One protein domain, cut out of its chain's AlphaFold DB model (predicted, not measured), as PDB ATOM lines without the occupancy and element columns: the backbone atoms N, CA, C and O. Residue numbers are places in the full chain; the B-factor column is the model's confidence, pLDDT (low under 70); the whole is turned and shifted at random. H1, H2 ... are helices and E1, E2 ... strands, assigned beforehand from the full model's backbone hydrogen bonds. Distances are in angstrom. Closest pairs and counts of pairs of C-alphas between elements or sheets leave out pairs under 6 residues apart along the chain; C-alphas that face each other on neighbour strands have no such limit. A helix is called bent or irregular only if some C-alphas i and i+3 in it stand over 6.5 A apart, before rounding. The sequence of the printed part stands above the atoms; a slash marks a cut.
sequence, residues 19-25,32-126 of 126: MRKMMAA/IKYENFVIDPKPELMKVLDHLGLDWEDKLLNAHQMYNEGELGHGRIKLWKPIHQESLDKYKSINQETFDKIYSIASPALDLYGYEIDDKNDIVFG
ATOM      1  N   MET A  19     193.224 196.369 161.645       93.38
ATOM      2  CA  MET A  19     193.336 197.076 160.373       93.38
ATOM      3  C   MET A  19     194.736 197.611 160.136       93.38
ATOM      4  O   MET A  19     195.316 197.376 159.080       93.38
ATOM      5  N   ARG A  20     195.343 198.255 161.138       92.81
ATOM      6  CA  ARG A  20     196.730 198.720 161.021       92.81
ATOM      7  C   ARG A  20     197.685 197.573 160.690       92.81
ATOM      8  O   ARG A  20     198.587 197.765 159.881       92.81
ATOM      9  N   LYS A  21     197.498 196.398 161.299       91.12
ATOM     10  CA  LYS A  21     198.315 195.211 161.022       91.12
ATOM     11  C   LYS A  21     198.115 194.715 159.587       91.12
ATOM     12  O   LYS A  21     199.110 194.505 158.900       91.12
ATOM     13  N   MET A  22     196.868 194.544 159.154       90.81
ATOM     14  CA  MET A  22     196.548 194.028 157.817       90.81
ATOM     15  C   MET A  22     197.053 194.967 156.714       90.81
ATOM     16  O   MET A  22     197.675 194.524 155.756       90.81
ATOM     17  N   MET A  23     196.890 196.278 156.900       90.00
ATOM     18  CA  MET A  23     197.306 197.283 155.914       90.00
ATOM     19  C   MET A  23     198.827 197.508 155.866       90.00
ATOM     20  O   MET A  23     199.342 197.999 154.864       90.00
ATOM     21  N   ALA A  24     199.571 197.183 156.930       90.69
ATOM     22  CA  ALA A  24     201.013 197.445 156.997       90.69
ATOM     23  C   ALA A  24     201.863 196.483 156.148       90.69
ATOM     24  O   ALA A  24     203.009 196.803 155.830       90.69
ATOM     25  N   ALA A  25     201.340 195.303 155.818       81.00
ATOM     26  CA  ALA A  25     202.086 194.269 155.111       81.00
ATOM     27  C   ALA A  25     201.161 193.493 154.160       81.00
ATOM     28  O   ALA A  25     200.749 192.377 154.491       81.00
ATOM     29  N   ILE A  32     196.255 182.549 149.298       90.12
ATOM     30  CA  ILE A  32     195.142 181.630 149.091       90.12
ATOM     31  C   ILE A  32     194.001 182.092 149.967       90.12
ATOM     32  O   ILE A  32     194.164 182.239 151.181       90.12
ATOM     33  N   LYS A  33     192.849 182.313 149.337       91.56
ATOM     34  CA  LYS A  33     191.608 182.552 150.061       91.56
ATOM     35  C   LYS A  33     191.151 181.235 150.659       91.56
ATOM     36  O   LYS A  33     191.057 180.223 149.961       91.56
ATOM     37  N   TYR A  34     190.900 181.251 151.962       93.00
ATOM     38  CA  TYR A  34     190.456 180.067 152.690       93.00
ATOM     39  C   TYR A  34     189.188 179.482 152.064       93.00
ATOM     40  O   TYR A  34     189.072 178.267 151.931       93.00
ATOM     41  N   GLU A  35     188.275 180.354 151.646       94.50
ATOM     42  CA  GLU A  35     186.981 179.992 151.094       94.50
ATOM     43  C   GLU A  35     187.130 179.214 149.784       94.50
ATOM     44  O   GLU A  35     186.583 178.119 149.663       94.50
ATOM     45  N   ASN A  36     187.966 179.706 148.863       94.50
ATOM     46  CA  ASN A  36     188.297 178.993 147.627       94.50
ATOM     47  C   ASN A  36     188.920 177.628 147.931       94.50
ATOM     48  O   ASN A  36     188.542 176.630 147.326       94.50
ATOM     49  N   PHE A  37     189.817 177.563 148.918       95.44
ATOM     50  CA  PHE A  37     190.492 176.320 149.284       95.44
ATOM     51  C   PHE A  37     189.538 175.263 149.856       95.44
ATOM     52  O   PHE A  37     189.660 174.090 149.522       95.44
ATOM     53  N   VAL A  38     188.581 175.628 150.712       94.94
ATOM     54  CA  VAL A  38     187.639 174.630 151.254       94.94
ATOM     55  C   VAL A  38     186.512 174.266 150.285       94.94
ATOM     56  O   VAL A  38     185.875 173.225 150.468       94.94
ATOM     57  N   ILE A  39     186.258 175.102 149.272       95.56
ATOM     58  CA  ILE A  39     185.308 174.824 148.187       95.56
ATOM     59  C   ILE A  39     185.935 173.904 147.140       95.56
ATOM     60  O   ILE A  39     185.356 172.864 146.826       95.56
ATOM     61  N   ASP A  40     187.117 174.261 146.642       95.38
ATOM     62  CA  ASP A  40     187.867 173.499 145.648       95.38
ATOM     63  C   ASP A  40     189.370 173.482 146.004       95.38
ATOM     64  O   ASP A  40     190.151 174.329 145.560       95.38
ATOM     65  N   PRO A  41     189.815 172.528 146.844       95.62
ATOM     66  CA  PRO A  41     191.169 172.535 147.401       95.62
ATOM     67  C   PRO A  41     192.267 172.281 146.374       95.62
ATOM     68  O   PRO A  41     193.391 172.744 146.553       95.62
ATOM     69  N   LYS A  42     191.980 171.529 145.308       96.00
ATOM     70  CA  LYS A  42     192.992 171.110 144.333       96.00
ATOM     71  C   LYS A  42     193.657 172.294 143.612       96.00
ATOM     72  O   LYS A  42     194.883 172.381 143.695       96.00
ATOM     73  N   PRO A  43     192.926 173.196 142.927       94.81
ATOM     74  CA  PRO A  43     193.549 174.324 142.239       94.81
ATOM     75  C   PRO A  43     194.309 175.241 143.199       94.81
ATOM     76  O   PRO A  43     195.384 175.722 142.852       94.81
ATOM     77  N   GLU A  44     193.803 175.457 144.416       95.12
ATOM     78  CA  GLU A  44     194.490 176.289 145.407       95.12
ATOM     79  C   GLU A  44     195.791 175.640 145.903       95.12
ATOM     80  O   GLU A  44     196.830 176.298 145.944       95.12
ATOM     81  N   LEU A  45     195.790 174.337 146.200       95.12
ATOM     82  CA  LEU A  45     197.010 173.616 146.584       95.12
ATOM     83  C   LEU A  45     198.049 173.598 145.464       95.12
ATOM     84  O   LEU A  45     199.231 173.777 145.747       95.12
ATOM     85  N   MET A  46     197.626 173.428 144.209       95.19
ATOM     86  CA  MET A  46     198.539 173.476 143.065       95.19
ATOM     87  C   MET A  46     199.287 174.815 142.995       95.19
ATOM     88  O   MET A  46     200.501 174.803 142.830       95.19
ATOM     89  N   LYS A  47     198.622 175.952 143.255       93.56
ATOM     90  CA  LYS A  47     199.298 177.265 143.329       93.56
ATOM     91  C   LYS A  47     200.402 177.296 144.393       93.56
ATOM     92  O   LYS A  47     201.440 177.921 144.173       93.56
ATOM     93  N   VAL A  48     200.195 176.643 145.545       93.69
ATOM     94  CA  VAL A  48     201.227 176.540 146.597       93.69
ATOM     95  C   VAL A  48     202.399 175.702 146.117       93.69
ATOM     96  O   VAL A  48     203.543 176.126 146.255       93.69
ATOM     97  N   LEU A  49     202.121 174.513 145.581       94.88
ATOM     98  CA  LEU A  49     203.162 173.580 145.158       94.88
ATOM     99  C   LEU A  49     204.002 174.170 144.026       94.88
ATOM    100  O   LEU A  49     205.227 174.150 144.124       94.88
ATOM    101  N   ASP A  50     203.360 174.801 143.042       94.38
ATOM    102  CA  ASP A  50     204.030 175.509 141.950       94.38
ATOM    103  C   ASP A  50     204.940 176.623 142.490       94.38
ATOM    104  O   ASP A  50     206.082 176.767 142.052       94.38
ATOM    105  N   HIS A  51     204.477 177.387 143.489       93.94
ATOM    106  CA  HIS A  51     205.292 178.424 144.126       93.94
ATOM    107  C   HIS A  51     206.503 177.857 144.881       93.94
ATOM    108  O   HIS A  51     207.549 178.503 144.935       93.94
ATOM    109  N   LEU A  52     206.360 176.669 145.472       94.50
ATOM    110  CA  LEU A  52     207.418 175.986 146.220       94.50
ATOM    111  C   LEU A  52     208.326 175.115 145.335       94.50
ATOM    112  O   LEU A  52     209.345 174.631 145.827       94.50
ATOM    113  N   GLY A  53     207.983 174.917 144.058       96.06
ATOM    114  CA  GLY A  53     208.688 174.003 143.158       96.06
ATOM    115  C   GLY A  53     208.541 172.533 143.560       96.06
ATOM    116  O   GLY A  53     209.505 171.776 143.456       96.06
ATOM    117  N   LEU A  54     207.370 172.149 144.077       97.31
ATOM    118  CA  LEU A  54     207.057 170.789 144.519       97.31
ATOM    119  C   LEU A  54     206.087 170.104 143.553       97.31
ATOM    120  O   LEU A  54     205.205 170.746 142.988       97.31
ATOM    121  N   ASP A  55     206.214 168.785 143.421       97.56
ATOM    122  CA  ASP A  55     205.307 167.979 142.604       97.56
ATOM    123  C   ASP A  55     203.956 167.740 143.301       97.56
ATOM    124  O   ASP A  55     203.851 167.698 144.530       97.56
ATOM    125  N   TRP A  56     202.909 167.539 142.498       97.25
ATOM    126  CA  TRP A  56     201.577 167.189 142.989       97.25
ATOM    127  C   TRP A  56     201.511 165.750 143.517       97.25
ATOM    128  O   TRP A  56     201.946 164.809 142.853       97.25
ATOM    129  N   GLU A  57     200.844 165.567 144.660       96.50
ATOM    130  CA  GLU A  57     200.468 164.255 145.185       96.50
ATOM    131  C   GLU A  57     198.983 164.212 145.579       96.50
ATOM    132  O   GLU A  57     198.532 164.986 146.425       96.50
ATOM    133  N   ASP A  58     198.220 163.241 145.061       94.94
ATOM    134  CA  ASP A  58     196.776 163.112 145.344       94.94
ATOM    135  C   ASP A  58     196.457 162.927 146.839       94.94
ATOM    136  O   ASP A  58     195.375 163.289 147.313       94.94
ATOM    137  N   LYS A  59     197.417 162.405 147.614       94.88
ATOM    138  CA  LYS A  59     197.283 162.222 149.067       94.88
ATOM    139  C   LYS A  59     197.085 163.540 149.822       94.88
ATOM    140  O   LYS A  59     196.562 163.511 150.932       94.88
ATOM    141  N   LEU A  60     197.448 164.686 149.236       94.62
ATOM    142  CA  LEU A  60     197.259 166.007 149.847       94.62
ATOM    143  C   LEU A  60     195.781 166.311 150.120       94.62
ATOM    144  O   LEU A  60     195.452 166.869 151.165       94.62
ATOM    145  N   LEU A  61     194.878 165.862 149.242       96.50
ATOM    146  CA  LEU A  61     193.429 166.007 149.435       96.50
ATOM    147  C   LEU A  61     192.894 165.131 150.578       96.50
ATOM    148  O   LEU A  61     191.824 165.389 151.128       96.50
ATOM    149  N   ASN A  62     193.659 164.112 150.962       96.06
ATOM    150  CA  ASN A  62     193.300 163.116 151.962       96.06
ATOM    151  C   ASN A  62     194.255 163.130 153.163       96.06
ATOM    152  O   ASN A  62     194.354 162.136 153.876       96.06
ATOM    153  N   ALA A  63     194.933 164.255 153.423       94.00
ATOM    154  CA  ALA A  63     195.928 164.370 154.494       94.00
ATOM    155  C   ALA A  63     195.385 163.954 155.875       94.00
ATOM    156  O   ALA A  63     196.120 163.422 156.699       94.00
ATOM    157  N   HIS A  64     194.079 164.123 156.102       95.62
ATOM    158  CA  HIS A  64     193.393 163.697 157.320       95.62
ATOM    159  C   HIS A  64     193.514 162.195 157.624       95.62
ATOM    160  O   HIS A  64     193.484 161.805 158.786       95.62
ATOM    161  N   GLN A  65     193.707 161.352 156.604       96.69
ATOM    162  CA  GLN A  65     193.895 159.903 156.750       96.69
ATOM    163  C   GLN A  65     195.262 159.532 157.343       96.69
ATOM    164  O   GLN A  65     195.478 158.379 157.708       96.69
ATOM    165  N   MET A  66     196.187 160.492 157.441       95.19
ATOM    166  CA  MET A  66     197.504 160.298 158.057       95.19
ATOM    167  C   MET A  66     197.488 160.495 159.579       95.19
ATOM    168  O   MET A  66     198.516 160.284 160.219       95.19
ATOM    169  N   TYR A  67     196.351 160.903 160.149       95.88
ATOM    170  CA  TYR A  67     196.201 161.210 161.568       95.88
ATOM    171  C   TYR A  67     195.166 160.297 162.217       95.88
ATOM    172  O   TYR A  67     194.119 159.993 161.645       95.88
ATOM    173  N   ASN A  68     195.441 159.903 163.453       96.38
ATOM    174  CA  ASN A  68     194.509 159.166 164.287       96.38
ATOM    175  C   ASN A  68     193.422 160.100 164.831       96.38
ATOM    176  O   ASN A  68     193.628 161.301 165.047       96.38
ATOM    177  N   GLU A  69     192.251 159.533 165.111       96.50
ATOM    178  CA  GLU A  69     191.182 160.268 165.774       96.50
ATOM    179  C   GLU A  69     191.651 160.812 167.135       96.50
ATOM    180  O   GLU A  69     192.241 160.100 167.944       96.50
ATOM    181  N   GLY A  70     191.386 162.097 167.382       94.81
ATOM    182  CA  GLY A  70     191.823 162.800 168.589       94.81
ATOM    183  C   GLY A  70     193.111 163.612 168.425       94.81
ATOM    184  O   GLY A  70     193.379 164.462 169.274       94.81
ATOM    185  N   GLU A  71     193.870 163.443 167.336       95.06
ATOM    186  CA  GLU A  71     195.081 164.236 167.093       95.06
ATOM    187  C   GLU A  71     194.768 165.702 166.754       95.06
ATOM    188  O   GLU A  71     194.152 166.036 165.735       95.06
ATOM    189  N   LEU A  72     195.197 166.603 167.639       94.62
ATOM    190  CA  LEU A  72     194.949 168.035 167.523       94.62
ATOM    191  C   LEU A  72     196.179 168.771 166.995       94.62
ATOM    192  O   LEU A  72     197.281 168.642 167.523       94.62
ATOM    193  N   GLY A  73     195.957 169.616 165.994       90.12
ATOM    194  CA  GLY A  73     196.933 170.571 165.495       90.12
ATOM    195  C   GLY A  73     196.924 171.887 166.271       90.12
ATOM    196  O   GLY A  73     196.203 172.082 167.258       90.12
ATOM    197  N   HIS A  74     197.708 172.839 165.767       85.44
ATOM    198  CA  HIS A  74     197.723 174.206 166.280       85.44
ATOM    199  C   HIS A  74     196.313 174.810 166.241       85.44
ATOM    200  O   HIS A  74     195.552 174.583 165.305       85.44
ATOM    201  N   GLY A  75     195.932 175.543 167.291       84.56
ATOM    202  CA  GLY A  75     194.579 176.103 167.402       84.56
ATOM    203  C   GLY A  75     193.478 175.068 167.668       84.56
ATOM    204  O   GLY A  75     192.306 175.384 167.483       84.56
ATOM    205  N   ARG A  76     193.828 173.851 168.123       89.00
ATOM    206  CA  ARG A  76     192.886 172.739 168.378       89.00
ATOM    207  C   ARG A  76     192.148 172.266 167.118       89.00
ATOM    208  O   ARG A  76     191.018 171.786 167.202       89.00
ATOM    209  N   ILE A  77     192.786 172.393 165.955       88.56
ATOM    210  CA  ILE A  77     192.270 171.854 164.693       88.56
ATOM    211  C   ILE A  77     192.267 170.326 164.778       88.56
ATOM    212  O   ILE A  77     193.265 169.726 165.162       88.56
ATOM    213  N   LYS A  78     191.146 169.698 164.423       94.25
ATOM    214  CA  LYS A  78     191.006 168.237 164.395       94.25
ATOM    215  C   LYS A  78     191.651 167.699 163.120       94.25
ATOM    216  O   LYS A  78     191.040 167.797 162.060       94.25
ATOM    217  N   LEU A  79     192.869 167.166 163.211       94.25
ATOM    218  CA  LEU A  79     193.662 166.794 162.029       94.25
ATOM    219  C   LEU A  79     193.081 165.596 161.271       94.25
ATOM    220  O   LEU A  79     193.251 165.496 160.063       94.25
ATOM    221  N   TRP A  80     192.340 164.732 161.963       95.06
ATOM    222  CA  TRP A  80     191.697 163.542 161.400       95.06
ATOM    223  C   TRP A  80     190.406 163.830 160.618       95.06
ATOM    224  O   TRP A  80     189.793 162.912 160.072       95.06
ATOM    225  N   LYS A  81     189.942 165.085 160.587       95.81
ATOM    226  CA  LYS A  81     188.741 165.458 159.834       95.81
ATOM    227  C   LYS A  81     189.089 165.833 158.390       95.81
ATOM    228  O   LYS A  81     190.089 166.517 158.176       95.81
ATOM    229  N   PRO A  82     188.245 165.462 157.407       96.00
ATOM    230  CA  PRO A  82     188.411 165.923 156.035       96.00
ATOM    231  C   PRO A  82     188.256 167.445 155.936       96.00
ATOM    232  O   PRO A  82     187.684 168.088 156.821       96.00
ATOM    233  N   ILE A  83     188.733 168.011 154.822       94.50
ATOM    234  CA  ILE A  83     188.468 169.409 154.463       94.50
ATOM    235  C   ILE A  83     186.949 169.604 154.402       94.50
ATOM    236  O   ILE A  83     186.238 168.808 153.789       94.50
ATOM    237  N   HIS A  84     186.446 170.642 155.069       93.50
ATOM    238  CA  HIS A  84     185.015 170.892 155.188       93.50
ATOM    239  C   HIS A  84     184.691 172.386 155.191       93.50
ATOM    240  O   HIS A  84     185.485 173.220 155.628       93.50
ATOM    241  N   GLN A  85     183.462 172.709 154.797       94.56
ATOM    242  CA  GLN A  85     182.974 174.082 154.632       94.56
ATOM    243  C   GLN A  85     182.179 174.606 155.845       94.56
ATOM    244  O   GLN A  85     181.671 175.719 155.814       94.56
ATOM    245  N   GLU A  86     182.115 173.851 156.953       92.25
ATOM    246  CA  GLU A  86     181.320 174.183 158.158       92.25
ATOM    247  C   GLU A  86     181.586 175.581 158.762       92.25
ATOM    248  O   GLU A  86     180.819 176.045 159.605       92.25
ATOM    249  N   SER A  87     182.703 176.230 158.417       91.25
ATOM    250  CA  SER A  87     183.066 177.546 158.954       91.25
ATOM    251  C   SER A  87     182.831 178.715 157.997       91.25
ATOM    252  O   SER A  87     182.982 179.843 158.455       91.25
ATOM    253  N   LEU A  88     182.442 178.475 156.735       90.88
ATOM    254  CA  LEU A  88     182.267 179.530 155.723       90.88
ATOM    255  C   LEU A  88     181.272 180.607 156.176       90.88
ATOM    256  O   LEU A  88     181.579 181.793 156.153       90.88
ATOM    257  N   ASP A  89     180.115 180.187 156.682       91.62
ATOM    258  CA  ASP A  89     179.007 181.093 157.003       91.62
ATOM    259  C   ASP A  89     178.902 181.452 158.494       91.62
ATOM    260  O   ASP A  89     177.925 182.066 158.922       91.62
ATOM    261  N   LYS A  90     179.885 181.098 159.335       91.19
ATOM    262  CA  LYS A  90     179.786 181.338 160.794       91.19
ATOM    263  C   LYS A  90     179.612 182.815 161.151       91.19
ATOM    264  O   LYS A  90     178.961 183.126 162.152       91.19
ATOM    265  N   TYR A  91     180.160 183.715 160.336       89.88
ATOM    266  CA  TYR A  91     180.026 185.157 160.533       89.88
ATOM    267  C   TYR A  91     178.577 185.644 160.380       89.88
ATOM    268  O   TYR A  91     178.217 186.637 161.001       89.88
ATOM    269  N   LYS A  92     177.715 184.915 159.652       90.44
ATOM    270  CA  LYS A  92     176.296 185.272 159.454       90.44
ATOM    271  C   LYS A  92     175.464 185.208 160.739       90.44
ATOM    272  O   LYS A  92     174.330 185.667 160.770       90.44
ATOM    273  N   SER A  93     176.020 184.646 161.816       91.94
ATOM    274  CA  SER A  93     175.409 184.682 163.151       91.94
ATOM    275  C   SER A  93     175.552 186.035 163.864       91.94
ATOM    276  O   SER A  93     174.922 186.254 164.900       91.94
ATOM    277  N   ILE A  94     176.381 186.941 163.337       91.00
ATOM    278  CA  ILE A  94     176.564 188.295 163.863       91.00
ATOM    279  C   ILE A  94     175.326 189.134 163.515       91.00
ATOM    280  O   ILE A  94     174.805 189.060 162.408       91.00
ATOM    281  N   ASN A  95     174.839 189.938 164.464       92.69
ATOM    282  CA  ASN A  95     173.722 190.845 164.191       92.69
ATOM    283  C   ASN A  95     174.131 191.974 163.226       92.69
ATOM    284  O   ASN A  95     175.290 192.390 163.209       92.69
ATOM    285  N   GLN A  96     173.158 192.504 162.481       89.31
ATOM    286  CA  GLN A  96     173.406 193.496 161.431       89.31
ATOM    287  C   GLN A  96     174.129 194.751 161.943       89.31
ATOM    288  O   GLN A  96     175.105 195.172 161.339       89.31
ATOM    289  N   GLU A  97     173.735 195.299 163.098       91.25
ATOM    290  CA  GLU A  97     174.371 196.498 163.673       91.25
ATOM    291  C   GLU A  97     175.875 196.289 163.927       91.25
ATOM    292  O   GLU A  97     176.711 197.151 163.649       91.25
ATOM    293  N   THR A  98     176.236 195.115 164.445       91.38
ATOM    294  CA  THR A  98     177.634 194.751 164.691       91.38
ATOM    295  C   THR A  98     178.386 194.533 163.385       91.38
ATOM    296  O   THR A  98     179.533 194.966 163.268       91.38
ATOM    297  N   PHE A  99     177.751 193.882 162.409       91.81
ATOM    298  CA  PHE A  99     178.326 193.670 161.087       91.81
ATOM    299  C   PHE A  99     178.621 195.002 160.388       91.81
ATOM    300  O   PHE A  99     179.767 195.237 160.009       91.81
ATOM    301  N   ASP A 100     177.641 195.907 160.322       90.75
ATOM    302  CA  ASP A 100     177.769 197.228 159.695       90.75
ATOM    303  C   ASP A 100     178.918 198.023 160.319       90.75
ATOM    304  O   ASP A 100     179.741 198.633 159.630       90.75
ATOM    305  N   LYS A 101     179.028 197.962 161.650       91.50
ATOM    306  CA  LYS A 101     180.118 198.605 162.379       91.50
ATOM    307  C   LYS A 101     181.481 198.012 162.032       91.50
ATOM    308  O   LYS A 101     182.412 198.776 161.779       91.50
ATOM    309  N   ILE A 102     181.611 196.683 162.015       92.62
ATOM    310  CA  ILE A 102     182.853 196.007 161.614       92.62
ATOM    311  C   ILE A 102     183.214 196.406 160.184       92.62
ATOM    312  O   ILE A 102     184.335 196.852 159.946       92.62
ATOM    313  N   TYR A 103     182.259 196.301 159.261       91.62
ATOM    314  CA  TYR A 103     182.468 196.583 157.848       91.62
ATOM    315  C   TYR A 103     182.885 198.035 157.598       91.62
ATOM    316  O   TYR A 103     183.858 198.265 156.887       91.62
ATOM    317  N   SER A 104     182.252 199.009 158.267       92.00
ATOM    318  CA  SER A 104     182.595 200.435 158.127       92.00
ATOM    319  C   SER A 104     184.059 200.762 158.455       92.00
ATOM    320  O   SER A 104     184.597 201.761 157.977       92.00
ATOM    321  N   ILE A 105     184.708 199.924 159.270       93.50
ATOM    322  CA  ILE A 105     186.118 200.060 159.647       93.50
ATOM    323  C   ILE A 105     187.000 199.136 158.799       93.50
ATOM    324  O   ILE A 105     188.128 199.502 158.467       93.50
ATOM    325  N   ALA A 106     186.514 197.933 158.485       93.00
ATOM    326  CA  ALA A 106     187.304 196.864 157.892       93.00
ATOM    327  C   ALA A 106     187.299 196.825 156.359       93.00
ATOM    328  O   ALA A 106     188.170 196.168 155.784       93.00
ATOM    329  N   SER A 107     186.378 197.536 155.697       91.62
ATOM    330  CA  SER A 107     186.238 197.507 154.236       91.62
ATOM    331  C   SER A 107     187.541 197.771 153.473       91.62
ATOM    332  O   SER A 107     187.829 196.984 152.577       91.62
ATOM    333  N   PRO A 108     188.438 198.705 153.868       91.56
ATOM    334  CA  PRO A 108     189.672 198.918 153.107       91.56
ATOM    335  C   PRO A 108     190.607 197.702 153.096       91.56
ATOM    336  O   PRO A 108     191.384 197.525 152.161       91.56
ATOM    337  N   ALA A 109     190.566 196.875 154.148       91.19
ATOM    338  CA  ALA A 109     191.324 195.634 154.181       91.19
ATOM    339  C   ALA A 109     190.603 194.561 153.370       91.19
ATOM    340  O   ALA A 109     191.257 193.889 152.590       91.19
ATOM    341  N   LEU A 110     189.284 194.411 153.508       90.69
ATOM    342  CA  LEU A 110     188.523 193.457 152.691       90.69
ATOM    343  C   LEU A 110     188.802 193.669 151.196       90.69
ATOM    344  O   LEU A 110     189.232 192.727 150.529       90.69
ATOM    345  N   ASP A 111     188.733 194.918 150.735       89.56
ATOM    346  CA  ASP A 111     189.039 195.303 149.355       89.56
ATOM    347  C   ASP A 111     190.485 194.940 148.968       89.56
ATOM    348  O   ASP A 111     190.729 194.358 147.910       89.56
ATOM    349  N   LEU A 112     191.461 195.214 149.846       89.44
ATOM    350  CA  LEU A 112     192.876 194.885 149.621       89.44
ATOM    351  C   LEU A 112     193.110 193.379 149.407       89.44
ATOM    352  O   LEU A 112     194.032 192.998 148.684       89.44
ATOM    353  N   TYR A 113     192.296 192.527 150.034       89.00
ATOM    354  CA  TYR A 113     192.364 191.069 149.898       89.00
ATOM    355  C   TYR A 113     191.337 190.509 148.891       89.00
ATOM    356  O   TYR A 113     191.230 189.289 148.739       89.00
ATOM    357  N   GLY A 114     190.625 191.377 148.162       89.62
ATOM    358  CA  GLY A 114     189.669 191.001 147.118       89.62
ATOM    359  C   GLY A 114     188.382 190.370 147.653       89.62
ATOM    360  O   GLY A 114     187.856 189.445 147.027       89.62
ATOM    361  N   TYR A 115     187.935 190.802 148.830       91.12
ATOM    362  CA  TYR A 115     186.605 190.520 149.360       91.12
ATOM    363  C   TYR A 115     185.708 191.725 149.103       91.12
ATOM    364  O   TYR A 115     186.103 192.855 149.373       91.12
ATOM    365  N   GLU A 116     184.493 191.470 148.638       88.69
ATOM    366  CA  GLU A 116     183.477 192.494 148.396       88.69
ATOM    367  C   GLU A 116     182.211 192.146 149.183       88.69
ATOM    368  O   GLU A 116     182.083 191.046 149.722       88.69
ATOM    369  N   ILE A 117     181.276 193.087 149.269       84.94
ATOM    370  CA  ILE A 117     179.940 192.835 149.808       84.94
ATOM    371  C   ILE A 117     178.929 192.924 148.670       84.94
ATOM    372  O   ILE A 117     178.961 193.878 147.895       84.94
ATOM    373  N   ASP A 118     178.043 191.934 148.580       85.62
ATOM    374  CA  ASP A 118     176.936 191.942 147.627       85.62
ATOM    375  C   ASP A 118     175.715 192.734 148.137       85.62
ATOM    376  O   ASP A 118     175.649 193.190 149.281       85.62
ATOM    377  N   ASP A 119     174.691 192.855 147.289       79.12
ATOM    378  CA  ASP A 119     173.446 193.569 147.611       79.12
ATOM    379  C   ASP A 119     172.664 192.974 148.806       79.12
ATOM    380  O   ASP A 119     171.683 193.563 149.265       79.12
ATOM    381  N   LYS A 120     173.055 191.795 149.307       80.38
ATOM    382  CA  LYS A 120     172.435 191.104 150.447       80.38
ATOM    383  C   LYS A 120     173.250 191.233 151.732       80.38
ATOM    384  O   LYS A 120     172.878 190.610 152.725       80.38
ATOM    385  N   ASN A 121     174.298 192.056 151.739       75.94
ATOM    386  CA  ASN A 121     175.279 192.149 152.821       75.94
ATOM    387  C   ASN A 121     176.069 190.847 153.051       75.94
ATOM    388  O   ASN A 121     176.605 190.641 154.143       75.94
ATOM    389  N   ASP A 122     176.167 189.982 152.040       83.62
ATOM    390  CA  ASP A 122     177.015 188.796 152.095       83.62
ATOM    391  C   ASP A 122     178.418 189.138 151.579       83.62
ATOM    392  O   ASP A 122     178.594 189.841 150.582       83.62
ATOM    393  N   ILE A 123     179.436 188.620 152.270       83.19
ATOM    394  CA  ILE A 123     180.821 188.729 151.811       83.19
ATOM    395  C   ILE A 123     181.001 187.780 150.626       83.19
ATOM    396  O   ILE A 123     180.859 186.562 150.770       83.19
ATOM    397  N   VAL A 124     181.362 188.338 149.476       86.06
ATOM    398  CA  VAL A 124     181.702 187.602 148.260       86.06
ATOM    399  C   VAL A 124     183.203 187.660 148.003       86.06
ATOM    400  O   VAL A 124     183.902 188.601 148.383       86.06
ATOM    401  N   PHE A 125     183.714 186.610 147.374       80.38
ATOM    402  CA  PHE A 125     185.131 186.435 147.092       80.38
ATOM    403  C   PHE A 125     185.296 185.874 145.676       80.38
ATOM    404  O   PHE A 125     184.649 184.894 145.311       80.38
ATOM    405  N   GLY A 126     186.137 186.540 144.878       62.41
ATOM    406  CA  GLY A 126     186.563 186.089 143.544       62.41
ATOM    407  C   GLY A 126     187.842 185.263 143.541       62.41
ATOM    408  O   GLY A 126     188.602 185.335 144.538       62.41
TER     409      GLY A 126
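AT A GLANCE: This is residues 19 to 25 and 32 to 126 of the 126 residues of an uncharacterized protein of Pseudovibrio axinellae (UniProt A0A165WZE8). Two loose lobes make this domain: one holds H2 and H3, which meet at a corner by their link, and H4, which is near H3 and about perpendicular to it, and the other holds the kinked H6 with the short H1 beside its residues 105 to 109 and the small hairpin of E1 and E2. The long stretch of residues 67 to 89, with no named element, leads from H4 to the short H5 and so from the first lobe to the second. The printed part has 102 residues, with six named helices and then two named strands in the order H1, H2, H3, H4, H5, H6, E1, E2; the class is mostly helix, and the sheet of two strands is antiparallel. The whole is loose, with a radius of gyration of the C-alphas of 16.8 A, and spans 43 by 32 by 27 A.

HOW THE PARTS SIT: H1, residues 19 to 24, touches H6, residues 96 to 112, with residues 105 to 109 of H6 alone; the closest C-alphas are those of Met 23 and Ala 109, 6.4 A apart. Their lines stand at a shallow tilt of 2 degrees, the same way, though the line of H6 is a rough one. H2, residues 34 to 39, and H3, residues 41 to 52, touch only at the corner by their tight link, at a steep tilt of 50 degrees, opposite ways; their closest C-alphas are those of Phe 37 and Glu 44, 5.6 A apart. H4, residues 58 to 66, is close to H3 but not clearly touching it; the closest C-alphas, of Pro 41 and Leu 61, are 7.2 A apart. H5, residues 90 to 93, is apart from H4 and H6. E1, residues 115 to 117, and E2, residues 123 to 125, form an antiparallel hairpin, with N 116 and O 124 at 2.9 A and N 124 and O 116 at 2.8 A, within hydrogen-bond range. The closest C-alphas of H6 and E1 are those of Leu 110 and Glu 116, 6.7 A apart, and those of H2 and E2 are Glu 35 and Phe 125, 7.8 A apart. Every O i to N i+4 pair is within hydrogen-bond range in H1, H2 and H3; H6 has 10 of 13, H4 has 1 of 5 but 5 of 6 O i to N i+3 pairs, and H5 is too short for an O i to N i+4 pair.

IN THESE COORDINATES: H1 begins at C-alpha 19 (193.336, 197.076, 160.373) and is 8.4 A long from first to last C-alpha; H2 is 8.6 A long. H3 is 16.7 A long and ends at C-alpha 52 (207.418, 175.986, 146.220). H4, 13.0 A long, is irregular, with C-alphas 61 and 64 at 8.2 A. H5 is 6.0 A long. H6, 22.8 A long, is irregular too, with C-alphas 105 and 108 at 7.5 A, and has a kink of 65 degrees near residue 106. E1 is 7.1 A long, and E2 is 6.8 A long and ends at C-alpha 125 (185.131, 186.435, 147.092).

THE WHOLE: The two C-alphas farthest apart are those of Asp 55 and Glu 97, 47.1 A. Residues 26 to 31 are cut out, and C-alphas 25 and 32 are 15.6 A apart across the cut. Of the links printed whole, H4 to H5, of 23 residues, is long and the others are tight. Mean pLDDT of the printed part is 91.7, and residue 126, the chain's last, is the one printed residue under 70.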